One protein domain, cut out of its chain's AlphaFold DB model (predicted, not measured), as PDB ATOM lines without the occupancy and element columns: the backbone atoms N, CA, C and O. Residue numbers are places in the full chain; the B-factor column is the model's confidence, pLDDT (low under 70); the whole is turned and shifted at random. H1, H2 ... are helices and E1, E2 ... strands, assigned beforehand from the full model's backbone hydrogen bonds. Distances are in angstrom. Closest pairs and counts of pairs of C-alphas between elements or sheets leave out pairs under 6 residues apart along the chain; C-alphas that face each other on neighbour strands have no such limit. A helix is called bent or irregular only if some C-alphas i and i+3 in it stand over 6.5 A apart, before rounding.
ATOM      1  N   SER A  50      -6.260  35.764  22.130       95.50
ATOM      2  CA  SER A  50      -6.215  34.334  22.432       95.50
ATOM      3  C   SER A  50      -7.239  33.992  23.520       95.50
ATOM      4  O   SER A  50      -7.752  34.884  24.198       95.50
ATOM      5  N   GLY A  51      -7.530  32.704  23.704       95.69
ATOM      6  CA  GLY A  51      -8.582  32.241  24.611       95.69
ATOM      7  C   GLY A  51      -9.961  32.205  23.959       95.69
ATOM      8  O   GLY A  51     -10.090  32.290  22.737       95.69
ATOM      9  N   SER A  52     -10.994  32.029  24.777       94.81
ATOM     10  CA  SER A  52     -12.371  31.849  24.319       94.81
ATOM     11  C   SER A  52     -13.384  32.178  25.416       94.81
ATOM     12  O   SER A  52     -13.056  32.286  26.600       94.81
ATOM     13  N   GLY A  53     -14.637  32.349  25.004       95.06
ATOM     14  CA  GLY A  53     -15.776  32.606  25.873       95.06
ATOM     15  C   GLY A  53     -17.051  32.779  25.060       95.06
ATOM     16  O   GLY A  53     -17.027  32.649  23.834       95.06
ATOM     17  N   ASP A  54     -18.149  33.079  25.745       95.94
ATOM     18  CA  ASP A  54     -19.449  33.308  25.117       95.94
ATOM     19  C   ASP A  54     -19.398  34.461  24.092       95.94
ATOM     20  O   ASP A  54     -18.823  35.525  24.341       95.94
ATOM     21  N   ALA A  55     -20.012  34.255  22.924       93.38
ATOM     22  CA  ALA A  55     -20.035  35.228  21.835       93.38
ATOM     23  C   ALA A  55     -20.785  36.527  22.191       93.38
ATOM     24  O   ALA A  55     -20.486  37.575  21.619       93.38
ATOM     25  N   GLN A  56     -21.705  36.503  23.160       95.75
ATOM     26  CA  GLN A  56     -22.387  37.706  23.647       95.75
ATOM     27  C   GLN A  56     -21.446  38.661  24.398       95.75
ATOM     28  O   GLN A  56     -21.786  39.827  24.567       95.75
ATOM     29  N   LEU A  57     -20.256  38.211  24.822       96.31
ATOM     30  CA  LEU A  57     -19.269  39.016  25.561       96.31
ATOM     31  C   LEU A  57     -18.369  39.874  24.647       96.31
ATOM     32  O   LEU A  57     -17.527  40.630  25.138       96.31
ATOM     33  N   GLN A  58     -18.566  39.810  23.324       94.69
ATOM     34  CA  GLN A  58     -17.841  40.630  22.344       94.69
ATOM     35  C   GLN A  58     -17.854  42.145  22.631       94.69
ATOM     36  O   GLN A  58     -16.797  42.753  22.465       94.69
ATOM     37  N   PRO A  59     -18.937  42.782  23.127       95.31
ATOM     38  CA  PRO A  59     -18.910  44.209  23.465       95.31
ATOM     39  C   PRO A  59     -17.898  44.577  24.568       95.31
ATOM     40  O   PRO A  59     -17.303  45.655  24.525       95.31
ATOM     41  N   ILE A  60     -17.623  43.671  25.520       96.44
ATOM     42  CA  ILE A  60     -16.579  43.872  26.544       96.44
ATOM     43  C   ILE A  60     -15.189  43.835  25.897       96.44
ATOM     44  O   ILE A  60     -14.360  44.708  26.159       96.44
ATOM     45  N   LEU A  61     -14.944  42.858  25.015       95.50
ATOM     46  CA  LEU A  61     -13.691  42.755  24.262       95.50
ATOM     47  C   LEU A  61     -13.474  43.972  23.358       95.50
ATOM     48  O   LEU A  61     -12.384  44.535  23.349       95.50
ATOM     49  N   GLN A  62     -14.508  44.414  22.640       92.88
ATOM     50  CA  GLN A  62     -14.454  45.595  21.779       92.88
ATOM     51  C   GLN A  62     -14.040  46.829  22.581       92.88
ATOM     52  O   GLN A  62     -13.003  47.418  22.267       92.88
ATOM     53  N   SER A  63     -14.744  47.146  23.674       94.06
ATOM     54  CA  SER A  63     -14.412  48.307  24.510       94.06
ATOM     55  C   SER A  63     -13.013  48.208  25.141       94.06
ATOM     56  O   SER A  63     -12.268  49.190  25.155       94.06
ATOM     57  N   LEU A  64     -12.579  47.012  25.570       94.62
ATOM     58  CA  LEU A  64     -11.201  46.802  26.025       94.62
ATOM     59  C   LEU A  64     -10.184  47.055  24.899       94.62
ATOM     60  O   LEU A  64      -9.183  47.729  25.132       94.62
ATOM     61  N   THR A  65     -10.423  46.581  23.671       91.75
ATOM     62  CA  THR A  65      -9.499  46.846  22.552       91.75
ATOM     63  C   THR A  65      -9.466  48.318  22.141       91.75
ATOM     64  O   THR A  65      -8.414  48.801  21.727       91.75
ATOM     65  N   GLU A  66     -10.566  49.063  22.272       89.75
ATOM     66  CA  GLU A  66     -10.578  50.521  22.080       89.75
ATOM     67  C   GLU A  66      -9.725  51.221  23.138       89.75
ATOM     68  O   GLU A  66      -8.821  51.981  22.788       89.75
ATOM     69  N   PHE A  67      -9.908  50.882  24.420       90.69
ATOM     70  CA  PHE A  67      -9.038  51.367  25.494       90.69
ATOM     71  C   PHE A  67      -7.561  51.056  25.214       90.69
ATOM     72  O   PHE A  67      -6.704  51.929  25.348       90.69
ATOM     73  N   MET A  68      -7.249  49.828  24.783       90.38
ATOM     74  CA  MET A  68      -5.881  49.417  24.469       90.38
ATOM     75  C   MET A  68      -5.271  50.223  23.310       90.38
ATOM     76  O   MET A  68      -4.111  50.621  23.421       90.38
ATOM     77  N   ARG A  69      -6.031  50.505  22.237       86.75
ATOM     78  CA  ARG A  69      -5.586  51.361  21.116       86.75
ATOM     79  C   ARG A  69      -5.318  52.797  21.585       86.75
ATOM     80  O   ARG A  69      -4.248  53.342  21.316       86.75
ATOM     81  N   HIS A  70      -6.246  53.387  22.338       84.81
ATOM     82  CA  HIS A  70      -6.144  54.781  22.797       84.81
ATOM     83  C   HIS A  70      -5.049  54.990  23.846       84.81
ATOM     84  O   HIS A  70      -4.406  56.038  23.876       84.81
ATOM     85  N   ARG A  71      -4.817  53.991  24.708       86.06
ATOM     86  CA  ARG A  71      -3.809  54.024  25.783       86.06
ATOM     87  C   ARG A  71      -2.526  53.258  25.457       86.06
ATOM     88  O   ARG A  71      -1.721  53.010  26.348       86.06
ATOM     89  N   CYS A  72      -2.302  52.890  24.195       84.62
ATOM     90  CA  CYS A  72      -1.062  52.251  23.740       84.62
ATOM     91  C   CYS A  72      -0.700  50.944  24.475       84.62
ATOM     92  O   CYS A  72       0.482  50.623  24.607       84.62
ATOM     93  N   VAL A  73      -1.689  50.199  24.979       88.88
ATOM     94  CA  VAL A  73      -1.486  48.999  25.809       88.88
ATOM     95  C   VAL A  73      -0.929  47.845  24.970       88.88
ATOM     96  O   VAL A  73      -1.451  47.525  23.901       88.88
ATOM     97  N   GLY A  74       0.124  47.197  25.475       88.12
ATOM     98  CA  GLY A  74       0.816  46.112  24.771       88.12
ATOM     99  C   GLY A  74       0.209  44.737  25.006       88.12
ATOM    100  O   GLY A  74      -0.033  43.997  24.054       88.12
ATOM    101  N   ALA A  75      -0.112  44.442  26.266       92.50
ATOM    102  CA  ALA A  75      -0.741  43.200  26.696       92.50
ATOM    103  C   ALA A  75      -1.919  43.484  27.631       92.50
ATOM    104  O   ALA A  75      -1.843  44.389  28.465       92.50
ATOM    105  N   ALA A  76      -2.971  42.680  27.542       95.31
ATOM    106  CA  ALA A  76      -4.055  42.645  28.512       95.31
ATOM    107  C   ALA A  76      -4.545  41.209  28.737       95.31
ATOM    108  O   ALA A  76      -4.340  40.339  27.894       95.31
ATOM    109  N   VAL A  77      -5.222  40.975  29.858       97.25
ATOM    110  CA  VAL A  77      -6.040  39.779  30.087       97.25
ATOM    111  C   VAL A  77      -7.424  40.197  30.564       97.25
ATOM    112  O   VAL A  77      -7.564  41.198  31.274       97.25
ATOM    113  N   LEU A  78      -8.433  39.421  30.186       98.44
ATOM    114  CA  LEU A  78      -9.820  39.594  30.600       98.44
ATOM    115  C   LEU A  78     -10.380  38.240  31.028       98.44
ATOM    116  O   LEU A  78     -10.257  37.260  30.299       98.44
ATOM    117  N   GLY A  79     -11.031  38.195  32.182       98.44
ATOM    118  CA  GLY A  79     -11.851  37.076  32.622       98.44
ATOM    119  C   GLY A  79     -13.235  37.566  33.031       98.44
ATOM    120  O   GLY A  79     -13.347  38.568  33.736       98.44
ATOM    121  N   VAL A  80     -14.276  36.841  32.625       98.56
ATOM    122  CA  VAL A  80     -15.671  37.073  33.024       98.56
ATOM    123  C   VAL A  80     -16.261  35.770  33.563       98.56
ATOM    124  O   VAL A  80     -16.089  34.704  32.967       98.56
ATOM    125  N   SER A  81     -16.977  35.840  34.684       97.44
ATOM    126  CA  SER A  81     -17.715  34.714  35.262       97.44
ATOM    127  C   SER A  81     -19.145  35.114  35.623       97.44
ATOM    128  O   SER A  81     -19.359  36.219  36.120       97.44
ATOM    129  N   ILE A  82     -20.103  34.210  35.421       95.81
ATOM    130  CA  ILE A  82     -21.487  34.352  35.890       95.81
ATOM    131  C   ILE A  82     -21.685  33.388  37.052       95.81
ATOM    132  O   ILE A  82     -21.391  32.199  36.948       95.81
ATOM    133  N   LYS A  83     -22.159  33.906  38.186       93.19
ATOM    134  CA  LYS A  83     -22.431  33.149  39.418       93.19
ATOM    135  C   LYS A  83     -21.271  32.226  39.833       93.19
ATOM    136  O   LYS A  83     -21.468  31.112  40.311       93.19
ATOM    137  N   GLY A  84     -20.038  32.706  39.641       92.44
ATOM    138  CA  GLY A  84     -18.804  31.987  39.964       92.44
ATOM    139  C   GLY A  84     -18.333  30.948  38.936       92.44
ATOM    140  O   GLY A  84     -17.297  30.322  39.165       92.44
ATOM    141  N   LYS A  85     -19.044  30.762  37.814       94.62
ATOM    142  CA  LYS A  85     -18.605  29.940  36.675       94.62
ATOM    143  C   LYS A  85     -17.976  30.830  35.594       94.62
ATOM    144  O   LYS A  85     -18.657  31.735  35.110       94.62
ATOM    145  N   PRO A  86     -16.708  30.623  35.193       95.69
ATOM    146  CA  PRO A  86     -16.115  31.356  34.076       95.69
ATOM    147  C   PRO A  86     -16.911  31.144  32.781       95.69
ATOM    148  O   PRO A  86     -17.144  30.004  32.386       95.69
ATOM    149  N   VAL A  87     -17.303  32.239  32.129       97.00
ATOM    150  CA  VAL A  87     -17.990  32.255  30.820       97.00
ATOM    151  C   VAL A  87     -17.094  32.786  29.698       97.00
ATOM    152  O   VAL A  87     -17.438  32.675  28.524       97.00
ATOM    153  N   GLY A  88     -15.924  33.331  30.036       97.06
ATOM    154  CA  GLY A  88     -14.882  33.647  29.069       97.06
ATOM    155  C   GLY A  88     -13.575  34.084  29.718       97.06
ATOM    156  O   GLY A  88     -13.584  34.740  30.764       97.06
ATOM    157  N   VAL A  89     -12.454  33.699  29.107       98.19
ATOM    158  CA  VAL A  89     -11.101  34.104  29.509       98.19
ATOM    159  C   VAL A  89     -10.254  34.333  28.259       98.19
ATOM    160  O   VAL A  89     -10.164  33.457  27.397       98.19
ATOM    161  N   TRP A  90      -9.609  35.497  28.178       98.31
ATOM    162  CA  TRP A  90      -8.848  35.937  27.011       98.31
ATOM    163  C   TRP A  90      -7.522  36.593  27.377       98.31
ATOM    164  O   TRP A  90      -7.424  37.327  28.363       98.31
ATOM    165  N   GLY A  91      -6.529  36.391  26.513       96.94
ATOM    166  CA  GLY A  91      -5.304  37.182  26.450       96.94
ATOM    167  C   GLY A  91      -5.353  38.076  25.215       96.94
ATOM    168  O   GLY A  91      -5.795  37.637  24.156       96.94
ATOM    169  N   LEU A  92      -4.947  39.337  25.334       95.25
ATOM    170  CA  LEU A  92      -5.008  40.320  24.253       95.25
ATOM    171  C   LEU A  92      -3.643  40.980  24.057       95.25
ATOM    172  O   LEU A  92      -2.977  41.353  25.022       95.25
ATOM    173  N   GLY A  93      -3.253  41.190  22.804       92.69
ATOM    174  CA  GLY A  93      -1.987  41.818  22.445       92.69
ATOM    175  C   GLY A  93      -0.792  40.863  22.484       92.69
ATOM    176  O   GLY A  93      -0.910  39.681  22.151       92.69
ATOM    177  N   ARG A  94       0.389  41.394  22.817       91.38
ATOM    178  CA  ARG A  94       1.681  40.699  22.695       91.38
ATOM    179  C   ARG A  94       2.521  40.809  23.964       91.38
ATOM    180  O   ARG A  94       2.462  41.808  24.671       91.38
ATOM    181  N   MET A  95       3.339  39.792  24.231       89.88
ATOM    182  CA  MET A  95       4.179  39.709  25.437       89.88
ATOM    183  C   MET A  95       5.244  40.818  25.521       89.88
ATOM    184  O   MET A  95       5.718  41.128  26.614       89.88
ATOM    185  N   LYS A  96       5.613  41.411  24.378       87.06
ATOM    186  CA  LYS A  96       6.490  42.584  24.219       87.06
ATOM    187  C   LYS A  96       5.985  43.456  23.061       87.06
ATOM    188  O   LYS A  96       5.592  42.908  22.027       87.06
ATOM    189  N   GLY A  97       6.086  44.776  23.193       78.88
ATOM    190  CA  GLY A  97       5.610  45.749  22.202       78.88
ATOM    191  C   GLY A  97       4.132  46.114  22.359       78.88
ATOM    192  O   GLY A  97       3.390  45.480  23.112       78.88
ATOM    193  N   ARG A  98       3.690  47.147  21.631       76.12
ATOM    194  CA  ARG A  98       2.262  47.367  21.337       76.12
ATOM    195  C   ARG A  98       1.704  46.250  20.439       76.12
ATOM    196  O   ARG A  98       2.426  45.376  19.973       76.12
ATOM    197  N   SER A  99       0.394  46.256  20.223       66.88
ATOM    198  CA  SER A  99      -0.322  45.214  19.474       66.88
ATOM    199  C   SER A  99      -0.585  45.550  17.998       66.88
ATOM    200  O   SER A  99      -0.855  44.637  17.223       66.88
ATOM    201  N   THR A 100      -0.496  46.828  17.615       64.06
ATOM    202  CA  THR A 100      -0.882  47.363  16.294       64.06
ATOM    203  C   THR A 100       0.132  48.391  15.792       64.06
ATOM    204  O   THR A 100       0.586  49.214  16.593       64.06
ATOM    205  N   ASN A 101       0.405  48.436  14.486       55.56
ATOM    206  CA  ASN A 101       1.430  49.335  13.937       55.56
ATOM    207  C   ASN A 101       1.015  50.818  13.820       55.56
ATOM    208  O   ASN A 101       1.867  51.681  14.027       55.56
ATOM    209  N   ASN A 102      -0.258  51.163  13.563       53.50
ATOM    210  CA  ASN A 102      -0.597  52.527  13.091       53.50
ATOM    211  C   ASN A 102      -1.829  53.244  13.696       53.50
ATOM    212  O   ASN A 102      -2.198  54.307  13.209       53.50
ATOM    213  N   ALA A 103      -2.454  52.756  14.775       57.69
ATOM    214  CA  ALA A 103      -3.710  53.356  15.264       57.69
ATOM    215  C   ALA A 103      -3.587  54.749  15.935       57.69
ATOM    216  O   ALA A 103      -4.535  55.529  15.899       57.69
ATOM    217  N   ASN A 104      -2.461  55.065  16.587       68.88
ATOM    218  CA  ASN A 104      -2.291  56.302  17.363       68.88
ATOM    219  C   ASN A 104      -0.811  56.738  17.347       68.88
ATOM    220  O   ASN A 104       0.010  56.070  17.982       68.88
ATOM    221  N   PRO A 105      -0.439  57.837  16.655       68.00
ATOM    222  CA  PRO A 105       0.958  58.274  16.526       68.00
ATOM    223  C   PRO A 105       1.651  58.573  17.860       68.00
ATOM    224  O   PRO A 105       2.870  58.450  17.979       68.00
ATOM    225  N   ALA A 106       0.884  58.925  18.896       70.81
ATOM    226  CA  ALA A 106       1.444  59.145  20.222       70.81
ATOM    227  C   ALA A 106       1.911  57.845  20.900       70.81
ATOM    228  O   ALA A 106       2.660  57.911  21.865       70.81
ATOM    229  N   CYS A 107       1.545  56.664  20.401       73.44
ATOM    230  CA  CYS A 107       2.080  55.412  20.928       73.44
ATOM    231  C   CYS A 107       3.547  55.155  20.564       73.44
ATOM    232  O   CYS A 107       4.108  54.179  21.052       73.44
ATOM    233  N   GLY A 108       4.173  56.002  19.735       69.94
ATOM    234  CA  GLY A 108       5.542  55.786  19.264       69.94
ATOM    235  C   GLY A 108       5.683  54.481  18.477       69.94
ATOM    236  O   GLY A 108       4.684  53.861  18.112       69.94
ATOM    237  N   ALA A 117       5.568  36.931  20.858       90.00
ATOM    238  CA  ALA A 117       4.443  36.020  21.034       90.00
ATOM    239  C   ALA A 117       3.158  36.757  21.454       90.00
ATOM    240  O   ALA A 117       3.201  37.744  22.195       90.00
ATOM    241  N   LEU A 118       2.014  36.243  20.996       92.19
ATOM    242  CA  LEU A 118       0.704  36.650  21.507       92.19
ATOM    243  C   LEU A 118       0.631  36.389  23.012       92.19
ATOM    244  O   LEU A 118       1.315  35.493  23.494       92.19
ATOM    245  N   VAL A 119      -0.207  37.135  23.728       94.00
ATOM    246  CA  VAL A 119      -0.502  36.899  25.152       94.00
ATOM    247  C   VAL A 119      -1.438  35.689  25.283       94.00
ATOM    248  O   VAL A 119      -2.564  35.774  24.784       94.00
ATOM    249  N   PRO A 120      -1.035  34.574  25.926       96.06
ATOM    250  CA  PRO A 120      -1.955  33.505  26.316       96.06
ATOM    251  C   PRO A 120      -3.084  33.971  27.245       96.06
ATOM    252  O   PRO A 120      -2.916  34.875  28.059       96.06
ATOM    253  N   ALA A 121      -4.235  33.300  27.185       95.56
ATOM    254  CA  ALA A 121      -5.361  33.565  28.088       95.56
ATOM    255  C   ALA A 121      -5.082  33.193  29.556       95.56
ATOM    256  O   ALA A 121      -5.738  33.700  30.464       95.56
ATOM    257  N   ASP A 122      -4.085  32.340  29.791       95.25
ATOM    258  CA  ASP A 122      -3.569  31.980  31.109       95.25
ATOM    259  C   ASP A 122      -2.309  32.781  31.494       95.25
ATOM    260  O   ASP A 122      -1.611  32.405  32.432       95.25
ATOM    261  N   THR A 123      -2.002  33.892  30.806       95.94
ATOM    262  CA  THR A 123      -0.922  34.796  31.222       95.94
ATOM    263  C   THR A 123      -1.220  35.391  32.599       95.94
ATOM    264  O   THR A 123      -2.265  36.022  32.786       95.94
ATOM    265  N   PRO A 124      -0.299  35.264  33.569       94.00
ATOM    266  CA  PRO A 124      -0.409  35.974  34.825       94.00
ATOM    267  C   PRO A 124      -0.106  37.463  34.635       94.00
ATOM    268  O   PRO A 124       0.870  37.847  33.993       94.00
ATOM    269  N   MET A 125      -0.934  38.313  35.238       91.38
ATOM    270  CA  MET A 125      -0.751  39.765  35.263       91.38
ATOM    271  C   MET A 125      -0.617  40.266  36.693       91.38
ATOM    272  O   MET A 125      -1.300  39.777  37.596       91.38
ATOM    273  N   ARG A 126       0.228  41.281  36.904       89.38
ATOM    274  CA  ARG A 126       0.362  41.930  38.210       89.38
ATOM    275  C   ARG A 126      -0.943  42.591  38.609       89.38
ATOM    276  O   ARG A 126      -1.509  43.409  37.891       89.38
ATOM    277  N   ARG A 493     -24.483  42.377  45.546       88.12
ATOM    278  CA  ARG A 493     -23.750  43.608  45.856       88.12
ATOM    279  C   ARG A 493     -22.719  43.947  44.787       88.12
ATOM    280  O   ARG A 493     -21.837  43.135  44.512       88.12
ATOM    281  N   TYR A 494     -22.764  45.188  44.313       90.50
ATOM    282  CA  TYR A 494     -21.676  45.811  43.581       90.50
ATOM    283  C   TYR A 494     -20.497  46.062  44.509       90.50
ATOM    284  O   TYR A 494     -20.653  46.717  45.544       90.50
ATOM    285  N   THR A 495     -19.317  45.598  44.117       90.69
ATOM    286  CA  THR A 495     -18.056  46.010  44.727       90.69
ATOM    287  C   THR A 495     -16.929  45.960  43.703       90.69
ATOM    288  O   THR A 495     -16.890  45.085  42.840       90.69
ATOM    289  N   ALA A 496     -16.005  46.914  43.779       90.44
ATOM    290  CA  ALA A 496     -14.854  46.972  42.891       90.44
ATOM    291  C   ALA A 496     -13.597  47.424  43.635       90.44
ATOM    292  O   ALA A 496     -13.645  48.224  44.577       90.44
ATOM    293  N   HIS A 497     -12.453  46.932  43.172       90.44
ATOM    294  CA  HIS A 497     -11.132  47.353  43.616       90.44
ATOM    295  C   HIS A 497     -10.221  47.461  42.393       90.44
ATOM    296  O   HIS A 497     -10.289  46.636  41.482       90.44
ATOM    297  N   ASN A 498      -9.354  48.472  42.376       89.44
ATOM    298  CA  ASN A 498      -8.312  48.621  41.369       89.44
ATOM    299  C   ASN A 498      -6.910  48.454  41.956       89.44
ATOM    300  O   ASN A 498      -6.690  48.523  43.167       89.44
ATOM    301  N   GLY A 499      -5.947  48.216  41.080       86.19
ATOM    302  CA  GLY A 499      -4.544  48.112  41.418       86.19
ATOM    303  C   GLY A 499      -3.683  48.709  40.320       86.19
ATOM    304  O   GLY A 499      -4.019  48.633  39.143       86.19
ATOM    305  N   ALA A 500      -2.571  49.312  40.721       81.00
ATOM    306  CA  ALA A 500      -1.512  49.733  39.822       81.00
ATOM    307  C   ALA A 500      -0.174  49.415  40.493       81.00
ATOM    308  O   ALA A 500       0.023  49.787  41.654       81.00
ATOM    309  N   LEU A 501       0.709  48.700  39.799       77.81
ATOM    310  CA  LEU A 501       2.085  48.450  40.227       77.81
ATOM    311  C   LEU A 501       2.931  48.077  39.006       77.81
ATOM    312  O   LEU A 501       2.483  47.285  38.183       77.81
ATOM    313  N   ASP A 502       4.165  48.589  38.927       73.56
ATOM    314  CA  ASP A 502       5.205  48.076  38.024       73.56
ATOM    315  C   ASP A 502       4.727  47.849  36.573       73.56
ATOM    316  O   ASP A 502       4.770  46.740  36.050       73.56
ATOM    317  N   GLY A 503       4.246  48.897  35.904       74.62
ATOM    318  CA  GLY A 503       3.825  48.784  34.504       74.62
ATOM    319  C   GLY A 503       2.434  48.181  34.286       74.62
ATOM    320  O   GLY A 503       1.973  48.209  33.155       74.62
ATOM    321  N   THR A 504       1.737  47.682  35.313       84.00
ATOM    322  CA  THR A 504       0.405  47.064  35.166       84.00
ATOM    323  C   THR A 504      -0.681  47.843  35.912       84.00
ATOM    324  O   THR A 504      -0.475  48.264  37.051       84.00
ATOM    325  N   HIS A 505      -1.852  47.986  35.285       89.12
ATOM    326  CA  HIS A 505      -3.108  48.417  35.907       89.12
ATOM    327  C   HIS A 505      -4.120  47.267  35.871       89.12
ATOM    328  O   HIS A 505      -4.252  46.604  34.848       89.12
ATOM    329  N   ALA A 506      -4.863  47.045  36.952       92.00
ATOM    330  CA  ALA A 506      -5.844  45.969  37.046       92.00
ATOM    331  C   ALA A 506      -7.106  46.396  37.803       92.00
ATOM    332  O   ALA A 506      -7.065  47.288  38.654       92.00
ATOM    333  N   TRP A 507      -8.218  45.729  37.504       94.12
ATOM    334  CA  TRP A 507      -9.501  45.875  38.181       94.12
ATOM    335  C   TRP A 507     -10.111  44.505  38.468       94.12
ATOM    336  O   TRP A 507     -10.121  43.617  37.615       94.12
ATOM    337  N   ALA A 508     -10.663  44.378  39.670       94.94
ATOM    338  CA  ALA A 508     -11.553  43.304  40.068       94.94
ATOM    339  C   ALA A 508     -12.923  43.926  40.356       94.94
ATOM    340  O   ALA A 508     -13.026  44.824  41.196       94.94
ATOM    341  N   ILE A 509     -13.948  43.485  39.633       95.19
ATOM    342  CA  ILE A 509     -15.297  44.058  39.640       95.19
ATOM    343  C   ILE A 509     -16.282  42.923  39.912       95.19
ATOM    344  O   ILE A 509     -16.234  41.891  39.252       95.19
ATOM    345  N   GLN A 510     -17.178  43.105  40.872       94.94
ATOM    346  CA  GLN A 510     -18.262  42.177  41.184       94.94
ATOM    347  C   GLN A 510     -19.557  42.965  41.042       94.94
ATOM    348  O   GLN A 510     -19.725  43.987  41.704       94.94
ATOM    349  N   LEU A 511     -20.431  42.535  40.138       93.94
ATOM    350  CA  LEU A 511     -21.698  43.184  39.817       93.94
ATOM    351  C   LEU A 511     -22.840  42.414  40.480       93.94
ATOM    352  O   LEU A 511     -22.864  41.179  40.450       93.94
ATOM    353  N   GLY A 512     -23.783  43.127  41.088       89.38
ATOM    354  CA  GLY A 512     -24.891  42.512  41.805       89.38
ATOM    355  C   GLY A 512     -25.758  43.492  42.582       89.38
ATOM    356  O   GLY A 512     -25.255  44.369  43.276       89.38
ATOM    357  N   GLY A 513     -27.066  43.275  42.549       83.38
ATOM    358  CA  GLY A 513     -28.047  44.011  43.321       83.38
ATOM    359  C   GLY A 513     -28.196  45.481  42.928       83.38
ATOM    360  O   GLY A 513     -27.544  46.037  42.042       83.38
ATOM    361  N   ASN A 514     -29.085  46.150  43.659       78.50
ATOM    362  CA  ASN A 514     -29.562  47.495  43.333       78.50
ATOM    363  C   ASN A 514     -28.496  48.607  43.450       78.50
ATOM    364  O   ASN A 514     -28.797  49.754  43.116       78.50
ATOM    365  N   ASN A 515     -27.286  48.303  43.941       80.94
ATOM    366  CA  ASN A 515     -26.180  49.255  44.083       80.94
ATOM    367  C   ASN A 515     -25.149  49.204  42.937       80.94
ATOM    368  O   ASN A 515     -24.129  49.889  43.028       80.94
ATOM    369  N   ASN A 516     -25.407  48.438  41.869       88.06
ATOM    370  CA  ASN A 516     -24.673  48.551  40.605       88.06
ATOM    371  C   ASN A 516     -24.634  50.021  40.116       88.06
ATOM    372  O   ASN A 516     -25.661  50.710  40.173       88.06
ATOM    373  N   PRO A 517     -23.483  50.529  39.629       88.69
ATOM    374  CA  PRO A 517     -23.389  51.889  39.109       88.69
ATOM    375  C   PRO A 517     -24.249  52.026  37.850       88.69
ATOM    376  O   PRO A 517     -24.118  51.244  36.913       88.69
ATOM    377  N   LYS A 518     -25.129  53.028  37.831       89.62
ATOM    378  CA  LYS A 518     -26.056  53.278  36.712       89.62
ATOM    379  C   LYS A 518     -25.478  54.196  35.640       89.62
ATOM    380  O   LYS A 518     -25.985  54.218  34.525       89.62
ATOM    381  N   GLU A 519     -24.446  54.956  36.000       92.50
ATOM    382  CA  GLU A 519     -23.830  55.992  35.178       92.50
ATOM    383  C   GLU A 519     -22.303  55.944  35.300       92.50
ATOM    384  O   GLU A 519     -21.758  55.680  36.376       92.50
ATOM    385  N   TRP A 520     -21.600  56.241  34.209       92.50
ATOM    386  CA  TRP A 520     -20.141  56.367  34.175       92.50
ATOM    387  C   TRP A 520     -19.696  57.377  33.112       92.50
ATOM    388  O   TRP A 520     -20.447  57.742  32.208       92.50
ATOM    389  N   LYS A 521     -18.452  57.857  33.229       92.06
ATOM    390  CA  LYS A 521     -17.863  58.824  32.293       92.06
ATOM    391  C   LYS A 521     -16.913  58.145  31.313       92.06
ATOM    392  O   LYS A 521     -16.015  57.420  31.741       92.06
ATOM    393  N   LEU A 522     -17.072  58.428  30.027       91.50
ATOM    394  CA  LEU A 522     -16.213  57.961  28.934       91.50
ATOM    395  C   LEU A 522     -15.988  59.085  27.918       91.50
ATOM    396  O   LEU A 522     -16.707  60.082  27.970       91.50
ATOM    397  N   PRO A 523     -15.023  58.965  26.990       90.75
ATOM    398  CA  PRO A 523     -14.967  59.839  25.823       90.75
ATOM    399  C   PRO A 523     -16.284  59.808  25.018       90.75
ATOM    400  O   PRO A 523     -17.110  58.908  25.214       90.75
ATOM    401  N   PRO A 524     -16.514  60.761  24.103       91.94
ATOM    402  CA  PRO A 524     -17.623  60.694  23.154       91.94
ATOM    403  C   PRO A 524     -17.563  59.411  22.305       91.94
ATOM    404  O   PRO A 524     -16.474  58.923  21.999       91.94
ATOM    405  N   ILE A 525     -18.721  58.883  21.911       91.06
ATOM    406  CA  ILE A 525     -18.840  57.810  20.914       91.06
ATOM    407  C   ILE A 525     -19.143  58.393  19.532       91.06
ATOM    408  O   ILE A 525     -19.764  59.453  19.429       91.06
ATOM    409  N   ASP A 526     -18.714  57.704  18.477       88.38
ATOM    410  CA  ASP A 526     -19.120  58.018  17.105       88.38
ATOM    411  C   ASP A 526     -20.478  57.397  16.730       88.38
ATOM    412  O   ASP A 526     -21.076  56.628  17.484       88.38
ATOM    413  N   GLU A 527     -20.958  57.704  15.523       87.44
ATOM    414  CA  GLU A 527     -22.207  57.168  14.951       87.44
ATOM    415  C   GLU A 527     -22.230  55.632  14.826       87.44
ATOM    416  O   GLU A 527     -23.284  55.041  14.604       87.44
ATOM    417  N   LYS A 528     -21.072  54.970  14.962       83.69
ATOM    418  CA  LYS A 528     -20.909  53.510  14.927       83.69
ATOM    419  C   LYS A 528     -20.774  52.912  16.335       83.69
ATOM    420  O   LYS A 528     -20.476  51.727  16.456       83.69
ATOM    421  N   GLY A 529     -20.972  53.714  17.385       81.38
ATOM    422  CA  GLY A 529     -20.888  53.308  18.790       81.38
ATOM    423  C   GLY A 529     -19.463  53.143  19.332       81.38
ATOM    424  O   GLY A 529     -19.306  52.668  20.460       81.38
ATOM    425  N   ARG A 530     -18.437  53.525  18.557       83.44
ATOM    426  CA  ARG A 530     -17.019  53.377  18.922       83.44
ATOM    427  C   ARG A 530     -16.570  54.527  19.804       83.44
ATOM    428  O   ARG A 530     -16.848  55.684  19.488       83.44
ATOM    429  N   ILE A 531     -15.830  54.241  20.870       86.00
ATOM    430  CA  ILE A 531     -15.321  55.274  21.778       86.00
ATOM    431  C   ILE A 531     -14.173  56.035  21.100       86.00
ATOM    432  O   ILE A 531     -13.220  55.430  20.606       86.00
ATOM    433  N   LEU A 532     -14.233  57.369  21.094       86.56
ATOM    434  CA  LEU A 532     -13.216  58.245  20.501       86.56
ATOM    435  C   LEU A 532     -12.029  58.506  21.451       86.56
ATOM    436  O   LEU A 532     -12.144  58.400  22.669       86.56
ATOM    437  N   ASP A 533     -10.878  58.907  20.903       84.06
ATOM    438  CA  ASP A 533      -9.677  59.290  21.672       84.06
ATOM    439  C   ASP A 533      -9.759  60.755  22.160       84.06
ATOM    440  O   ASP A 533      -8.883  61.577  21.888       84.06
ATOM    441  N   ASP A 534     -10.845  61.094  22.864       85.00
ATOM    442  CA  ASP A 534     -11.070  62.411  23.480       85.00
ATOM    443  C   ASP A 534     -11.347  62.274  24.985       85.00
ATOM    444  O   ASP A 534     -12.473  62.327  25.484       85.00
ATOM    445  N   PHE A 535     -10.256  62.087  25.724       81.25
ATOM    446  CA  PHE A 535     -10.258  62.007  27.183       81.25
ATOM    447  C   PHE A 535     -10.420  63.375  27.871       81.25
ATOM    448  O   PHE A 535     -10.508  63.420  29.098       81.25
ATOM    449  N   ALA A 536     -10.450  64.484  27.120       81.00
ATOM    450  CA  ALA A 536     -10.693  65.814  27.673       81.00
ATOM    451  C   ALA A 536     -12.201  66.094  27.800       81.00
ATOM    452  O   ALA A 536     -12.647  66.615  28.822       81.00
ATOM    453  N   ASN A 537     -13.000  65.695  26.804       85.94
ATOM    454  CA  ASN A 537     -14.433  65.999  26.729       85.94
ATOM    455  C   ASN A 537     -15.324  64.810  27.123       85.94
ATOM    456  O   ASN A 537     -16.195  64.377  26.363       85.94
ATOM    457  N   LEU A 538     -15.125  64.292  28.339       90.12
ATOM    458  CA  LEU A 538     -15.870  63.133  28.832       90.12
ATOM    459  C   LEU A 538     -17.391  63.370  28.849       90.12
ATOM    460  O   LEU A 538     -17.885  64.346  29.418       90.12
ATOM    461  N   LYS A 539     -18.140  62.421  28.286       93.62
ATOM    462  CA  LYS A 539     -19.601  62.332  28.341       93.62
ATOM    463  C   LYS A 539     -20.035  61.348  29.424       93.62
ATOM    464  O   LYS A 539     -19.310  60.414  29.770       93.62
ATOM    465  N   MET A 540     -21.218  61.590  29.978       95.12
ATOM    466  CA  MET A 540     -21.896  60.669  30.884       95.12
ATOM    467  C   MET A 540     -22.703  59.673  30.050       95.12
ATOM    468  O   MET A 540     -23.433  60.080  29.149       95.12
ATOM    469  N   TYR A 541     -22.574  58.393  30.373       92.44
ATOM    470  CA  TYR A 541     -23.348  57.300  29.796       92.44
ATOM    471  C   TYR A 541     -24.099  56.599  30.913       92.44
ATOM    472  O   TYR A 541     -23.570  56.479  32.017       92.44
ATOM    473  N   ALA A 542     -25.299  56.118  30.604       92.06
ATOM    474  CA  ALA A 542     -26.110  55.316  31.503       92.06
ATOM    475  C   ALA A 542     -26.378  53.939  30.889       92.06
ATOM    476  O   ALA A 542     -26.444  53.798  29.666       92.06
ATOM    477  N   GLY A 543     -26.548  52.925  31.730       90.50
ATOM    478  CA  GLY A 543     -26.872  51.579  31.277       90.50
ATOM    479  C   GLY A 543     -27.218  50.643  32.426       90.50
ATOM    480  O   GLY A 543     -26.907  50.910  33.586       90.50
ATOM    481  N   ASN A 544     -27.858  49.528  32.089       90.56
ATOM    482  CA  ASN A 544     -28.130  48.465  33.048       90.56
ATOM    483  C   ASN A 544     -26.921  47.530  33.136       90.56
ATOM    484  O   ASN A 544     -26.297  47.212  32.125       90.56
ATOM    485  N   LEU A 545     -26.611  47.079  34.350       93.94
ATOM    486  CA  LEU A 545     -25.556  46.108  34.621       93.94
ATOM    487  C   LEU A 545     -26.171  44.828  35.202       93.94
ATOM    488  O   LEU A 545     -27.167  44.912  35.924       93.94
ATOM    489  N   PRO A 546     -25.600  43.656  34.889       92.69
ATOM    490  CA  PRO A 546     -26.129  42.364  35.304       92.69
ATOM    491  C   PRO A 546     -25.911  42.085  36.794       92.69
ATOM    492  O   PRO A 546     -25.019  42.643  37.439       92.69
ATOM    493  N   ASP A 547     -26.673  41.118  37.300       91.62
ATOM    494  CA  ASP A 547     -26.490  40.570  38.638       91.62
ATOM    495  C   ASP A 547     -25.671  39.281  38.625       91.62
ATOM    496  O   ASP A 547     -25.947  38.331  37.890       91.62
ATOM    497  N   GLY A 548     -24.683  39.228  39.513       93.00
ATOM    498  CA  GLY A 548     -23.836  38.069  39.734       93.00
ATOM    499  C   GLY A 548     -22.759  37.844  38.688       93.00
ATOM    500  O   GLY A 548     -22.399  36.693  38.439       93.00
ATOM    501  N   VAL A 549     -22.233  38.924  38.113       96.06
ATOM    502  CA  VAL A 549     -21.117  38.877  37.165       96.06
ATOM    503  C   VAL A 549     -19.841  39.349  37.848       96.06
ATOM    504  O   VAL A 549     -19.766  40.468  38.346       96.06
ATOM    505  N   ASP A 550     -18.832  38.487  37.867       97.25
ATOM    506  CA  ASP A 550     -17.491  38.790  38.362       97.25
ATOM    507  C   ASP A 550     -16.562  39.008  37.152       97.25
ATOM    508  O   ASP A 550     -16.488  38.149  36.271       97.25
ATOM    509  N   ILE A 551     -15.858  40.143  37.099       98.06
ATOM    510  CA  ILE A 551     -14.938  40.520  36.015       98.06
ATOM    511  C   ILE A 551     -13.553  40.817  36.591       98.06
ATOM    512  O   ILE A 551     -13.398  41.648  37.490       98.06
ATOM    513  N   PHE A 552     -12.530  40.189  36.017       97.81
ATOM    514  CA  PHE A 552     -11.128  40.527  36.237       97.81
ATOM    515  C   PHE A 552     -10.526  41.044  34.935       97.81
ATOM    516  O   PHE A 552     -10.581  40.364  33.912       97.81
ATOM    517  N   VAL A 553      -9.919  42.228  34.967       97.44
ATOM    518  CA  VAL A 553      -9.159  42.775  33.839       97.44
ATOM    519  C   VAL A 553      -7.811  43.281  34.327       97.44
ATOM    520  O   VAL A 553      -7.722  43.917  35.378       97.44
ATOM    521  N   ALA A 554      -6.757  43.042  33.553       95.12
ATOM    522  CA  ALA A 554      -5.459  43.659  33.785       95.12
ATOM    523  C   ALA A 554      -4.793  44.045  32.462       95.12
ATOM    524  O   ALA A 554      -4.869  43.308  31.482       95.12
ATOM    525  N   VAL A 555      -4.141  45.206  32.442       93.62
ATOM    526  CA  VAL A 555      -3.450  45.793  31.292       93.62
ATOM    527  C   VAL A 555      -2.002  46.101  31.663       93.62
ATOM    528  O   VAL A 555      -1.730  46.793  32.644       93.62
ATOM    529  N   ASN A 556      -1.055  45.614  30.869       89.75
ATOM    530  CA  ASN A 556       0.365  45.930  31.000       89.75
ATOM    531  C   ASN A 556       0.670  47.271  30.316       89.75
ATOM    532  O   ASN A 556       1.224  47.323  29.214       89.75
ATOM    533  N   GLN A 557       0.230  48.351  30.962       85.19
ATOM    534  CA  GLN A 557       0.684  49.709  30.696       85.19
ATOM    535  C   GLN A 557       0.509  50.595  31.942       85.19
ATOM    536  O   GLN A 557      -0.571  50.619  32.536       85.19
ATOM    537  N   ASN A 558       1.536  51.367  32.323       74.94
ATOM    538  CA  ASN A 558       1.420  52.367  33.402       74.94
ATOM    539  C   ASN A 558       1.300  53.821  32.907       74.94
ATOM    540  O   ASN A 558       0.580  54.619  33.501       74.94
ATOM    541  N   SER A 559       2.015  54.172  31.840       77.12
ATOM    542  CA  SER A 559       2.005  55.508  31.233       77.12
ATOM    543  C   SER A 559       2.325  55.405  29.746       77.12
ATOM    544  O   SER A 559       3.193  54.630  29.350       77.12
ATOM    545  N   ASP A 560       1.641  56.184  28.920       80.75
ATOM    546  CA  ASP A 560       1.950  56.386  27.499       80.75
ATOM    547  C   ASP A 560       2.591  57.762  27.262       80.75
ATOM    548  O   ASP A 560       2.812  58.532  28.199       80.75
ATOM    549  N   ARG A 561       2.928  58.075  26.009       80.62
ATOM    550  CA  ARG A 561       3.598  59.329  25.663       80.62
ATOM    551  C   ARG A 561       2.725  60.561  25.887       80.62
ATOM    552  O   ARG A 561       3.198  61.508  26.513       80.62
ATOM    553  N   LYS A 562       1.447  60.532  25.457       77.38
ATOM    554  CA  LYS A 562       0.487  61.634  25.700       77.38
ATOM    555  C   LYS A 562       0.452  61.965  27.187       77.38
ATOM    556  O   LYS A 562       0.507  63.119  27.582       77.38
ATOM    557  N   CYS A 563       0.427  60.910  27.990       75.00
ATOM    558  CA  CYS A 563       0.451  60.923  29.439       75.00
ATOM    559  C   CYS A 563       1.593  61.740  30.074       75.00
ATOM    560  O   CYS A 563       1.377  62.416  31.074       75.00
ATOM    561  N   VAL A 564       2.808  61.661  29.521       70.12
ATOM    562  CA  VAL A 564       4.002  62.326  30.081       70.12
ATOM    563  C   VAL A 564       4.236  63.705  29.460       70.12
ATOM    564  O   VAL A 564       4.763  64.593  30.125       70.12
ATOM    565  N   GLU A 565       3.842  63.900  28.200       71.12
ATOM    566  CA  GLU A 565       4.094  65.141  27.454       71.12
ATOM    567  C   GLU A 565       2.961  66.180  27.595       71.12
ATOM    568  O   GLU A 565       3.210  67.381  27.471       71.12
ATOM    569  N   ALA A 566       1.723  65.765  27.893       64.06
ATOM    570  CA  ALA A 566       0.589  66.679  28.029       64.06
ATOM    571  C   ALA A 566       0.531  67.356  29.412       64.06
ATOM    572  O   ALA A 566       0.257  66.734  30.441       64.06
ATOM    573  N   LYS A 567       0.712  68.683  29.434       54.69
ATOM    574  CA  LYS A 567       0.530  69.504  30.641       54.69
ATOM    575  C   LYS A 567      -0.918  69.410  31.142       54.69
ATOM    576  O   LYS A 567      -1.849  69.666  30.389       54.69
ATOM    577  N   GLY A 568      -1.093  69.083  32.424       48.91
ATOM    578  CA  GLY A 568      -2.408  68.977  33.073       48.91
ATOM    579  C   GLY A 568      -3.130  67.637  32.884       48.91
ATOM    580  O   GLY A 568      -4.208  67.455  33.445       48.91
ATOM    581  N   TYR A 569      -2.551  66.682  32.150       51.47
ATOM    582  CA  TYR A 569      -3.171  65.379  31.916       51.47
ATOM    583  C   TYR A 569      -2.811  64.373  33.022       51.47
ATOM    584  O   TYR A 569      -1.682  63.889  33.096       51.47
ATOM    585  N   ASN A 570      -3.760  64.021  33.895       56.84
ATOM    586  CA  ASN A 570      -3.498  63.039  34.947       56.84
ATOM    587  C   ASN A 570      -3.590  61.599  34.413       56.84
ATOM    588  O   ASN A 570      -4.668  61.011  34.314       56.84
ATOM    589  N   CYS A 571      -2.432  60.995  34.145       63.81
ATOM    590  CA  CYS A 571      -2.302  59.586  33.766       63.81
ATOM    591  C   CYS A 571      -3.111  58.621  34.621       63.81
ATOM    592  O   CYS A 571      -3.745  57.703  34.102       63.81
ATOM    593  N   ARG A 572      -3.083  58.822  35.939       61.72
ATOM    594  CA  ARG A 572      -3.718  57.912  36.886       61.72
ATOM    595  C   ARG A 572      -5.237  57.897  36.725       61.72
ATOM    596  O   ARG A 572      -5.852  56.862  36.967       61.72
ATOM    597  N   ASP A 573      -5.819  59.000  36.266       60.88
ATOM    598  CA  ASP A 573      -7.252  59.096  36.000       60.88
ATOM    599  C   ASP A 573      -7.582  58.438  34.653       60.88
ATOM    600  O   ASP A 573      -8.529  57.660  34.570       60.88
ATOM    601  N   ALA A 574      -6.743  58.631  33.628       64.25
ATOM    602  CA  ALA A 574      -6.921  58.015  32.312       64.25
ATOM    603  C   ALA A 574      -6.842  56.476  32.334       64.25
ATOM    604  O   ALA A 574      -7.681  55.815  31.726       64.25
ATOM    605  N   TYR A 575      -5.888  55.888  33.066       77.81
ATOM    606  CA  TYR A 575      -5.873  54.434  33.304       77.81
ATOM    607  C   TYR A 575      -6.910  54.004  34.355       77.81
ATOM    608  O   TYR A 575      -7.406  52.876  34.318       77.81
ATOM    609  N   GLY A 576      -7.324  54.918  35.238       76.56
ATOM    610  CA  GLY A 576      -8.486  54.749  36.111       76.56
ATOM    611  C   GLY A 576      -9.796  54.535  35.344       76.56
ATOM    612  O   GLY A 576     -10.659  53.798  35.818       76.56
ATOM    613  N   MET A 577      -9.924  55.080  34.129       86.88
ATOM    614  CA  MET A 577     -11.098  54.880  33.272       86.88
ATOM    615  C   MET A 577     -11.246  53.462  32.710       86.88
ATOM    616  O   MET A 577     -12.311  53.168  32.177       86.88
ATOM    617  N   LEU A 578     -10.258  52.566  32.856       91.81
ATOM    618  CA  LEU A 578     -10.371  51.165  32.417       91.81
ATOM    619  C   LEU A 578     -11.660  50.499  32.936       91.81
ATOM    620  O   LEU A 578     -12.349  49.833  32.169       91.81
ATOM    621  N   ASN A 579     -12.047  50.757  34.192       92.44
ATOM    622  CA  ASN A 579     -13.331  50.303  34.736       92.44
ATOM    623  C   ASN A 579     -14.521  50.782  33.895       92.44
ATOM    624  O   ASN A 579     -15.380  49.987  33.548       92.44
ATOM    625  N   ASN A 580     -14.563  52.061  33.525       93.62
ATOM    626  CA  ASN A 580     -15.691  52.646  32.800       93.62
ATOM    627  C   ASN A 580     -15.816  52.071  31.379       93.62
ATOM    628  O   ASN A 580     -16.935  51.887  30.908       93.62
ATOM    629  N   PHE A 581     -14.695  51.743  30.720       94.94
ATOM    630  CA  PHE A 581     -14.705  51.017  29.441       94.94
ATOM    631  C   PHE A 581     -15.286  49.604  29.631       94.94
ATOM    632  O   PHE A 581     -16.204  49.208  28.915       94.94
ATOM    633  N   ILE A 582     -14.845  48.870  30.660       96.44
ATOM    634  CA  ILE A 582     -15.415  47.552  30.979       96.44
ATOM    635  C   ILE A 582     -16.908  47.638  31.321       96.44
ATOM    636  O   ILE A 582     -17.676  46.832  30.803       96.44
ATOM    637  N   LEU A 583     -17.348  48.607  32.130       95.38
ATOM    638  CA  LEU A 583     -18.763  48.796  32.479       95.38
ATOM    639  C   LEU A 583     -19.617  49.145  31.253       95.38
ATOM    640  O   LEU A 583     -20.705  48.593  31.107       95.38
ATOM    641  N   TYR A 584     -19.116  49.978  30.336       95.12
ATOM    642  CA  TYR A 584     -19.787  50.252  29.063       95.12
ATOM    643  C   TYR A 584     -19.924  48.996  28.208       95.12
ATOM    644  O   TYR A 584     -21.036  48.636  27.846       95.12
ATOM    645  N   GLY A 585     -18.829  48.271  27.955       95.25
ATOM    646  CA  GLY A 585     -18.905  47.003  27.230       95.25
ATOM    647  C   GLY A 585     -19.868  46.015  27.900       95.25
ATOM    648  O   GLY A 585     -20.668  45.379  27.225       95.25
ATOM    649  N   THR A 586     -19.863  45.946  29.234       96.62
ATOM    650  CA  THR A 586     -20.752  45.087  30.036       96.62
ATOM    651  C   THR A 586     -22.226  45.473  29.882       96.62
ATOM    652  O   THR A 586     -23.078  44.585  29.840       96.62
ATOM    653  N   SER A 587     -22.552  46.765  29.763       95.06
ATOM    654  CA  SER A 587     -23.939  47.225  29.596       95.06
ATOM    655  C   SER A 587     -24.524  46.944  28.210       95.06
ATOM    656  O   SER A 587     -25.743  46.949  28.058       95.06
ATOM    657  N   GLN A 588     -23.672  46.675  27.213       94.25
ATOM    658  CA  GLN A 588     -24.075  46.313  25.848       94.25
ATOM    659  C   GLN A 588     -24.220  44.792  25.633       94.25
ATOM    660  O   GLN A 588     -24.646  44.359  24.564       94.25
ATOM    661  N   VAL A 589     -23.863  43.961  26.620       95.38
ATOM    662  CA  VAL A 589     -23.992  42.497  26.530       95.38
ATOM    663  C   VAL A 589     -25.451  42.068  26.708       95.38
ATOM    664  O   VAL A 589     -26.121  42.456  27.665       95.38
TER     665      VAL A 589
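AT A GLANCE: This is residues 50 to 108, 117 to 126 and 493 to 589 of the 596 residues of the protein "Serine hydrolase" of Microcoleus sp. SU_5_3 (UniProt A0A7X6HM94). What would one see first? A six-stranded sheet, in the order E1 E3 E2 E9 E6 E5, is covered on one face by the helices H1 and H4, side by side, while the short strand E4 is over its other face near the ends of E9 and E6. The small hairpin E7 and E8 packs on H4, which stands between it and the sheet. What makes up the whole? The 166 printed residues, with four named helices and nine named strands in the order E1 H1 E2 E3 E4 E5 E6 E7 E8 E9 H2 H3 H4, are of mixed class; both sheets are antiparallel. The whole is compact and rounded, with a radius of gyration of the C-alphas of 15.1 A and spans of 42 by 36 by 31 A.

IN THESE COORDINATES: Where is the large sheet? E1 is residues 50 to 53, from C-alpha 50 at (-6.215, 34.334, 22.432); E3 is 85 to 93, 24.9 A long; E2 is 75 to 82, 24.4 A. E9 is 549 to 556, 23.4 A; E6 is 504 to 511, 22.9 A; E5 is 495 to 501, 20.8 A. Where are the other elements? H1 is residues 55 to 70, 24.0 A, and irregular: C-alphas 56 and 59 are 7.4 A apart. E4 is 124 to 126, E7 519 to 522, E8 539 to 542, H2 561 to 565 and H3 571 to 576. H4 is 578 to 587, 14.4 A, ending at C-alpha 587 at (-23.939, 47.225, 29.596).

HOW THE PARTS SIT: How is the twisted sheet paired? Within hydrogen-bond range are N 50 and O 91 of E1 and E3, 2.8 A; N 76 and O 92 of hairpin E2 and E3, 2.8 A; and N 79 and O 552 of E2 and E9, 2.8 A. So are N 507 and O 553 of E9 and E6, 2.8 A, and N 499 and O 506 of hairpin E5 and E6, 2.8 A. What is on it? H1 and H4 are on the same face, two layers of helices and sheet, at heights over the sheet of 9.6 A and 9.8 A; they touch, closest C-alphas Ile 60 and Gly 585 at 4.0 A, at a shallow tilt of 29 degrees, opposite ways. E1, H1 and E2 form a split strand-helix-strand unit, two strands running the same way with E3 between them, its crossover left-handed. H3 only grazes the sheet with residues 572 to 576, and H2 is not on it. What lies beyond? The closest C-alphas of E7 and H4, Trp 520 and Asn 580, are 6.0 A apart, and in hairpin E7 and E8 N 539 and O 522 are 2.8 A apart; those of E4 and E6, Arg 126 and Thr 504, are 6.0 A apart. How regular are the helix backbones? Every O i to N i+4 pair is within hydrogen-bond range in H2, H3 and H4, and 10 of 12 are in H1.

THE WHOLE: How far does it reach, and where is it cut? The two C-alphas farthest apart, of Lys 85 and Lys 567, are 44.4 A apart. Residues 109 to 116 and 127 to 492 are not printed, with gaps between C-alphas of 19.9 A and 25.4 A. Which link is long, and where is confidence low? E7 to E8 is a long link of 16 residues. The mean pLDDT of the printed part is 87.0, and residues 99 to 105, 108 and 566 to 574 are under 70.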